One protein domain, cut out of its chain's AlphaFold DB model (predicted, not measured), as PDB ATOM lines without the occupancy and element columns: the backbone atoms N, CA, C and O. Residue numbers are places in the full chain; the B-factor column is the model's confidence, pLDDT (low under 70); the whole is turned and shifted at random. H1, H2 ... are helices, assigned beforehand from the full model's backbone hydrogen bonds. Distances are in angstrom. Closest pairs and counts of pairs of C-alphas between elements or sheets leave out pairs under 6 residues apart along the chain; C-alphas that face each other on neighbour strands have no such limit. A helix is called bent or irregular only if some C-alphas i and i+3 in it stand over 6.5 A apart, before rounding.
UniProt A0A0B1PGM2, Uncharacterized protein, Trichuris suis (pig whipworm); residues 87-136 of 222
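This is residues 87 to 136 of the 222 residues of an uncharacterized protein of Trichuris suis (pig whipworm) (UniProt A0A0B1PGM2). H3, the longest helix, makes one end of a loose, open rod, and the small helix H2 sticks out at the other end, with the unnamed stretch of residues 113 to 123 running between them along the length. The short helix H1 is off to one side of that stretch, and the winding residues 87 to 95 fill part of the middle, between H1 and the stretch. The printed part has 50 residues, with three named helices in the order H1, H2, H3 along the chain and no named strand; its class is all helix, though only 21 of the 50 residues are in named elements. The whole is loose, with a radius of gyration of the C-alphas of 13.7 A, and the C-alphas span 44 by 20 by 16 A.

H3, residues 124 to 133, touches no helix. It is apart from H2, residues 108 to 112: no C-alpha of the one is within 8 A of the other. H3 is also apart from H1, residues 96 to 101. H1 and H2 are apart as well, though they follow each other in the chain. Residues 107 to 113, of which 108 to 112 belong to H2, stand free, with no C-alpha 8 or more residues away along the chain within 10 A. In H1, H2 and H3 every O i to N i+4 pair of the backbone is within hydrogen-bond range. No helix is bent or irregular.

H3 has 10 residues, Arg 124 to His 133, and is 14.1 A long from first to last C-alpha; C-alpha 124 is at (35.687, -38.516, -40.619) and C-alpha 133 at (23.571, -45.548, -41.759). H2 has 5 residues, Glu 108 to Leu 112, and measures 6.4 A from first to last C-alpha; C-alpha 112 is at (60.667, -51.313, -37.365). H1 has 6 residues, Pro 96 to Phe 101, and measures 8.4 A; C-alpha 96 is at (42.940, -46.830, -27.727).

The outline is a rod. The two C-alphas farthest apart are those of Leu 112 and Lys 136, at 44.1 A, while the first and last printed C-alphas, of Asn 87 and Lys 136, are 24.8 A apart. The printed part has no cut. The link from H1 to H2 is short, with 6 residues, and the link from H2 to H3 is long, with 11. The mean pLDDT of the printed part is 70.2; the 24 residues from 113 to 136 are under 70, and H3 has a mean of 58, against 89 for H1 and 77 for H2.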
ATOM      1  N   ASN A  87      42.765 -45.969 -34.951       84.62
ATOM      2  CA  ASN A  87      41.355 -45.884 -35.336       84.62
ATOM      3  C   ASN A  87      41.134 -44.757 -36.363       84.62
ATOM      4  O   ASN A  87      41.122 -43.588 -35.975       84.62
ATOM      5  N   PRO A  88      40.861 -45.065 -37.646       80.19
ATOM      6  CA  PRO A  88      40.747 -44.059 -38.709       80.19
ATOM      7  C   PRO A  88      39.548 -43.113 -38.557       80.19
ATOM      8  O   PRO A  88      39.452 -42.109 -39.270       80.19
ATOM      9  N   CYS A  89      38.605 -43.438 -37.672       77.31
ATOM     10  CA  CYS A  89      37.465 -42.588 -37.373       77.31
ATOM     11  C   CYS A  89      37.797 -41.515 -36.320       77.31
ATOM     12  O   CYS A  89      37.081 -40.516 -36.254       77.31
ATOM     13  N   ILE A  90      38.854 -41.703 -35.520       76.75
ATOM     14  CA  ILE A  90      39.308 -40.764 -34.484       76.75
ATOM     15  C   ILE A  90      40.272 -39.740 -35.100       76.75
ATOM     16  O   ILE A  90      41.012 -40.043 -36.038       76.75
ATOM     17  N   GLN A  91      40.255 -38.513 -34.575       72.88
ATOM     18  CA  GLN A  91      41.232 -37.489 -34.938       72.88
ATOM     19  C   GLN A  91      42.660 -37.984 -34.654       72.88
ATOM     20  O   GLN A  91      42.932 -38.612 -33.629       72.88
ATOM     21  N   ASP A  92      43.541 -37.732 -35.609       77.25
ATOM     22  CA  ASP A  92      44.938 -38.176 -35.687       77.25
ATOM     23  C   ASP A  92      45.107 -39.700 -35.665       77.25
ATOM     24  O   ASP A  92      46.173 -40.224 -35.355       77.25
ATOM     25  N   CYS A  93      44.030 -40.421 -36.002       83.06
ATOM     26  CA  CYS A  93      43.964 -41.877 -36.032       83.06
ATOM     27  C   CYS A  93      44.453 -42.539 -34.735       83.06
ATOM     28  O   CYS A  93      44.968 -43.655 -34.772       83.06
ATOM     29  N   ARG A  94      44.299 -41.860 -33.590       84.94
ATOM     30  CA  ARG A  94      44.838 -42.332 -32.310       84.94
ATOM     31  C   ARG A  94      44.313 -43.723 -31.955       84.94
ATOM     32  O   ARG A  94      43.135 -44.035 -32.147       84.94
ATOM     33  N   SER A  95      45.210 -44.553 -31.440       89.25
ATOM     34  CA  SER A  95      44.907 -45.879 -30.906       89.25
ATOM     35  C   SER A  95      44.245 -45.787 -29.523       89.25
ATOM     36  O   SER A  95      44.367 -44.756 -28.848       89.25
ATOM     37  N   PRO A  96      43.554 -46.843 -29.051       90.25
ATOM     38  CA  PRO A  96      42.940 -46.830 -27.727       90.25
ATOM     39  C   PRO A  96      43.937 -46.522 -26.601       90.25
ATOM     40  O   PRO A  96      43.613 -45.717 -25.737       90.25
ATOM     41  N   ALA A  97      45.158 -47.067 -26.640       90.00
ATOM     42  CA  ALA A  97      46.165 -46.774 -25.617       90.00
ATOM     43  C   ALA A  97      46.663 -45.324 -25.649       90.00
ATOM     44  O   ALA A  97      46.927 -44.749 -24.595       90.00
ATOM     45  N   GLU A  98      46.770 -44.714 -26.831       89.62
ATOM     46  CA  GLU A  98      47.100 -43.288 -26.938       89.62
ATOM     47  C   GLU A  98      45.978 -42.421 -26.361       89.62
ATOM     48  O   GLU A  98      46.250 -41.415 -25.713       89.62
ATOM     49  N   MET A  99      44.720 -42.825 -26.553       88.81
ATOM     50  CA  MET A  99      43.561 -42.128 -25.991       88.81
ATOM     51  C   MET A  99      43.459 -42.277 -24.469       88.81
ATOM     52  O   MET A  99      43.072 -41.321 -23.804       88.81
ATOM     53  N   THR A 100      43.789 -43.446 -23.913       87.06
ATOM     54  CA  THR A 100      43.653 -43.713 -22.471       87.06
ATOM     55  C   THR A 100      44.882 -43.318 -21.661       87.06
ATOM     56  O   THR A 100      44.742 -42.840 -20.542       87.06
ATOM     57  N   PHE A 101      46.087 -43.524 -22.194       87.56
ATOM     58  CA  PHE A 101      47.347 -43.335 -21.466       87.56
ATOM     59  C   PHE A 101      48.218 -42.206 -22.025       87.56
ATOM     60  O   PHE A 101      49.307 -41.974 -21.504       87.56
ATOM     61  N   GLY A 102      47.805 -41.549 -23.114       85.50
ATOM     62  CA  GLY A 102      48.574 -40.468 -23.741       85.50
ATOM     63  C   GLY A 102      49.887 -40.913 -24.396       85.50
ATOM     64  O   GLY A 102      50.664 -40.071 -24.835       85.50
ATOM     65  N   LYS A 103      50.157 -42.223 -24.467       84.81
ATOM     66  CA  LYS A 103      51.405 -42.780 -25.000       84.81
ATOM     67  C   LYS A 103      51.138 -43.885 -26.012       84.81
ATOM     68  O   LYS A 103      50.242 -44.707 -25.832       84.81
ATOM     69  N   ARG A 104      51.970 -43.935 -27.053       84.50
ATOM     70  CA  ARG A 104      51.952 -45.017 -28.039       84.50
ATOM     71  C   ARG A 104      52.591 -46.267 -27.441       84.50
ATOM     72  O   ARG A 104      53.724 -46.225 -26.962       84.50
ATOM     73  N   VAL A 105      51.866 -47.382 -27.471       86.69
ATOM     74  CA  VAL A 105      52.415 -48.687 -27.082       86.69
ATOM     75  C   VAL A 105      53.423 -49.116 -28.140       86.69
ATOM     76  O   VAL A 105      53.099 -49.155 -29.326       86.69
ATOM     77  N   LYS A 106      54.649 -49.431 -27.716       83.19
ATOM     78  CA  LYS A 106      55.670 -49.963 -28.618       83.19
ATOM     79  C   LYS A 106      55.292 -51.386 -29.013       83.19
ATOM     80  O   LYS A 106      55.112 -52.246 -28.158       83.19
ATOM     81  N   THR A 107      55.178 -51.614 -30.312       84.56
ATOM     82  CA  THR A 107      55.024 -52.941 -30.915       84.56
ATOM     83  C   THR A 107      56.220 -53.212 -31.817       84.56
ATOM     84  O   THR A 107      56.888 -52.267 -32.234       84.56
ATOM     85  N   GLU A 108      56.471 -54.474 -32.163       82.44
ATOM     86  CA  GLU A 108      57.540 -54.851 -33.105       82.44
ATOM     87  C   GLU A 108      57.474 -54.035 -34.404       82.44
ATOM     88  O   GLU A 108      58.471 -53.472 -34.843       82.44
ATOM     89  N   LEU A 109      56.268 -53.855 -34.952       77.69
ATOM     90  CA  LEU A 109      56.035 -53.032 -36.142       77.69
ATOM     91  C   LEU A 109      56.405 -51.558 -35.929       77.69
ATOM     92  O   LEU A 109      56.952 -50.923 -36.826       77.69
ATOM     93  N   THR A 110      56.133 -51.008 -34.743       73.69
ATOM     94  CA  THR A 110      56.472 -49.609 -34.427       73.69
ATOM     95  C   THR A 110      57.980 -49.430 -34.260       73.69
ATOM     96  O   THR A 110      58.514 -48.384 -34.620       73.69
ATOM     97  N   SER A 111      58.672 -50.449 -33.743       75.81
ATOM     98  CA  SER A 111      60.135 -50.462 -33.650       75.81
ATOM     99  C   SER A 111      60.796 -50.521 -35.027       75.81
ATOM    100  O   SER A 111      61.839 -49.908 -35.221       75.81
ATOM    101  N   LEU A 112      60.178 -51.219 -35.987       77.69
ATOM    102  CA  LEU A 112      60.667 -51.313 -37.365       77.69
ATOM    103  C   LEU A 112      60.371 -50.054 -38.196       77.69
ATOM    104  O   LEU A 112      61.125 -49.743 -39.113       77.69
ATOM    105  N   HIS A 113      59.294 -49.321 -37.892       66.94
ATOM    106  CA  HIS A 113      58.916 -48.117 -38.636       66.94
ATOM    107  C   HIS A 113      58.362 -47.005 -37.715       66.94
ATOM    108  O   HIS A 113      57.144 -46.890 -37.532       66.94
ATOM    109  N   PRO A 114      59.229 -46.128 -37.166       61.59
ATOM    110  CA  PRO A 114      58.835 -45.092 -36.202       61.59
ATOM    111  C   PRO A 114      57.915 -43.998 -36.775       61.59
ATOM    112  O   PRO A 114      57.189 -43.345 -36.027       61.59
ATOM    113  N   SER A 115      57.926 -43.797 -38.097       55.69
ATOM    114  CA  SER A 115      57.456 -42.557 -38.740       55.69
ATOM    115  C   SER A 115      56.100 -42.652 -39.443       55.69
ATOM    116  O   SER A 115      55.822 -41.868 -40.349       55.69
ATOM    117  N   ALA A 116      55.221 -43.586 -39.064       55.28
ATOM    118  CA  ALA A 116      53.860 -43.599 -39.606       55.28
ATOM    119  C   ALA A 116      53.050 -42.410 -39.041       55.28
ATOM    120  O   ALA A 116      52.376 -42.519 -38.012       55.28
ATOM    121  N   VAL A 117      53.157 -41.251 -39.698       54.38
ATOM    122  CA  VAL A 117      52.318 -40.075 -39.457       54.38
ATOM    123  C   VAL A 117      50.971 -40.334 -40.121       54.38
ATOM    124  O   VAL A 117      50.816 -40.217 -41.335       54.38
ATOM    125  N   TYR A 118      49.979 -40.718 -39.325       57.56
ATOM    126  CA  TYR A 118      48.610 -40.840 -39.808       57.56
ATOM    127  C   TYR A 118      47.963 -39.455 -39.831       57.56
ATOM    128  O   TYR A 118      47.446 -38.978 -38.826       57.56
ATOM    129  N   THR A 119      47.971 -38.788 -40.985       50.16
ATOM    130  CA  THR A 119      47.229 -37.535 -41.157       50.16
ATOM    131  C   THR A 119      45.732 -37.836 -41.193       50.16
ATOM    132  O   THR A 119      45.219 -38.412 -42.160       50.16
ATOM    133  N   SER A 120      45.007 -37.464 -40.141       52.25
ATOM    134  CA  SER A 120      43.546 -37.502 -40.163       52.25
ATOM    135  C   SER A 120      42.997 -36.245 -40.843       52.25
ATOM    136  O   SER A 120      43.508 -35.147 -40.638       52.25
ATOM    137  N   SER A 121      41.945 -36.385 -41.655       51.72
ATOM    138  CA  SER A 121      41.155 -35.228 -42.079       51.72
ATOM    139  C   SER A 121      40.025 -34.996 -41.078       51.72
ATOM    140  O   SER A 121      39.271 -35.923 -40.756       51.72
ATOM    141  N   ASN A 122      39.897 -33.763 -40.581       50.91
ATOM    142  CA  ASN A 122      38.827 -33.376 -39.663       50.91
ATOM    143  C   ASN A 122      37.447 -33.790 -40.221       50.91
ATOM    144  O   ASN A 122      37.124 -33.574 -41.392       50.91
ATOM    145  N   GLY A 123      36.624 -34.420 -39.375       56.25
ATOM    146  CA  GLY A 123      35.231 -34.767 -39.692       56.25
ATOM    147  C   GLY A 123      34.961 -36.183 -40.225       56.25
ATOM    148  O   GLY A 123      33.838 -36.451 -40.661       56.25
ATOM    149  N   ARG A 124      35.925 -37.118 -40.191       61.28
ATOM    150  CA  ARG A 124      35.687 -38.516 -40.619       61.28
ATOM    151  C   ARG A 124      34.689 -39.279 -39.746       61.28
ATOM    152  O   ARG A 124      33.896 -40.017 -40.315       61.28
ATOM    153  N   MET A 125      34.644 -39.070 -38.426       59.50
ATOM    154  CA  MET A 125      33.701 -39.788 -37.548       59.50
ATOM    155  C   MET A 125      32.242 -39.632 -38.019       59.50
ATOM    156  O   MET A 125      31.549 -40.620 -38.257       59.50
ATOM    157  N   ALA A 126      31.803 -38.389 -38.261       58.22
ATOM    158  CA  ALA A 126      30.459 -38.100 -38.762       58.22
ATOM    159  C   ALA A 126      30.226 -38.662 -40.177       58.22
ATOM    160  O   ALA A 126      29.152 -39.187 -40.465       58.22
ATOM    161  N   LYS A 127      31.242 -38.605 -41.051       61.44
ATOM    162  CA  LYS A 127      31.177 -39.152 -42.417       61.44
ATOM    163  C   LYS A 127      31.082 -40.683 -42.430       61.44
ATOM    164  O   LYS A 127      30.276 -41.215 -43.184       61.44
ATOM    165  N   CYS A 128      31.844 -41.387 -41.593       58.97
ATOM    166  CA  CYS A 128      31.789 -42.844 -41.460       58.97
ATOM    167  C   CYS A 128      30.422 -43.301 -40.936       58.97
ATOM    168  O   CYS A 128      29.827 -44.214 -41.505       58.97
ATOM    169  N   CYS A 129      29.881 -42.619 -39.918       54.44
ATOM    170  CA  CYS A 129      28.533 -42.895 -39.418       54.44
ATOM    171  C   CYS A 129      27.453 -42.638 -40.483       54.44
ATOM    172  O   CYS A 129      26.587 -43.488 -40.687       54.44
ATOM    173  N   ASN A 130      27.512 -41.505 -41.196       58.97
ATOM    174  CA  ASN A 130      26.513 -41.167 -42.217       58.97
ATOM    175  C   ASN A 130      26.580 -42.075 -43.450       58.97
ATOM    176  O   ASN A 130      25.528 -42.441 -43.972       58.97
ATOM    177  N   ARG A 131      27.784 -42.457 -43.901       57.84
ATOM    178  CA  ARG A 131      27.980 -43.309 -45.085       57.84
ATOM    179  C   ARG A 131      27.375 -44.702 -44.900       57.84
ATOM    180  O   ARG A 131      26.821 -45.231 -45.854       57.84
ATOM    181  N   TYR A 132      27.444 -45.267 -43.692       51.66
ATOM    182  CA  TYR A 132      26.902 -46.601 -43.403       51.66
ATOM    183  C   TYR A 132      25.426 -46.609 -42.976       51.66
ATOM    184  O   TYR A 132      24.750 -47.607 -43.200       51.66
ATOM    185  N   HIS A 133      24.910 -45.532 -42.370       52.91
ATOM    186  CA  HIS A 133      23.571 -45.548 -41.759       52.91
ATOM    187  C   HIS A 133      22.529 -44.638 -42.420       52.91
ATOM    188  O   HIS A 133      21.390 -44.613 -41.955       52.91
ATOM    189  N   GLY A 134      22.874 -43.883 -43.473       54.84
ATOM    190  CA  GLY A 134      21.906 -43.035 -44.183       54.84
ATOM    191  C   GLY A 134      21.147 -42.085 -43.247       54.84
ATOM    192  O   GLY A 134      19.953 -41.840 -43.435       54.84
ATOM    193  N   ALA A 135      21.815 -41.613 -42.188       53.34
ATOM    194  CA  ALA A 135      21.198 -40.884 -41.091       53.34
ATOM    195  C   ALA A 135      20.747 -39.490 -41.555       53.34
ATOM    196  O   ALA A 135      21.459 -38.497 -41.426       53.34
ATOM    197  N   LYS A 136      19.536 -39.408 -42.110       56.59
ATOM    198  CA  LYS A 136      18.851 -38.137 -42.350       56.59
ATOM    199  C   LYS A 136      18.402 -37.580 -41.002       56.59
ATOM    200  O   LYS A 136      17.684 -38.258 -40.265       56.59
TER     201      LYS A 136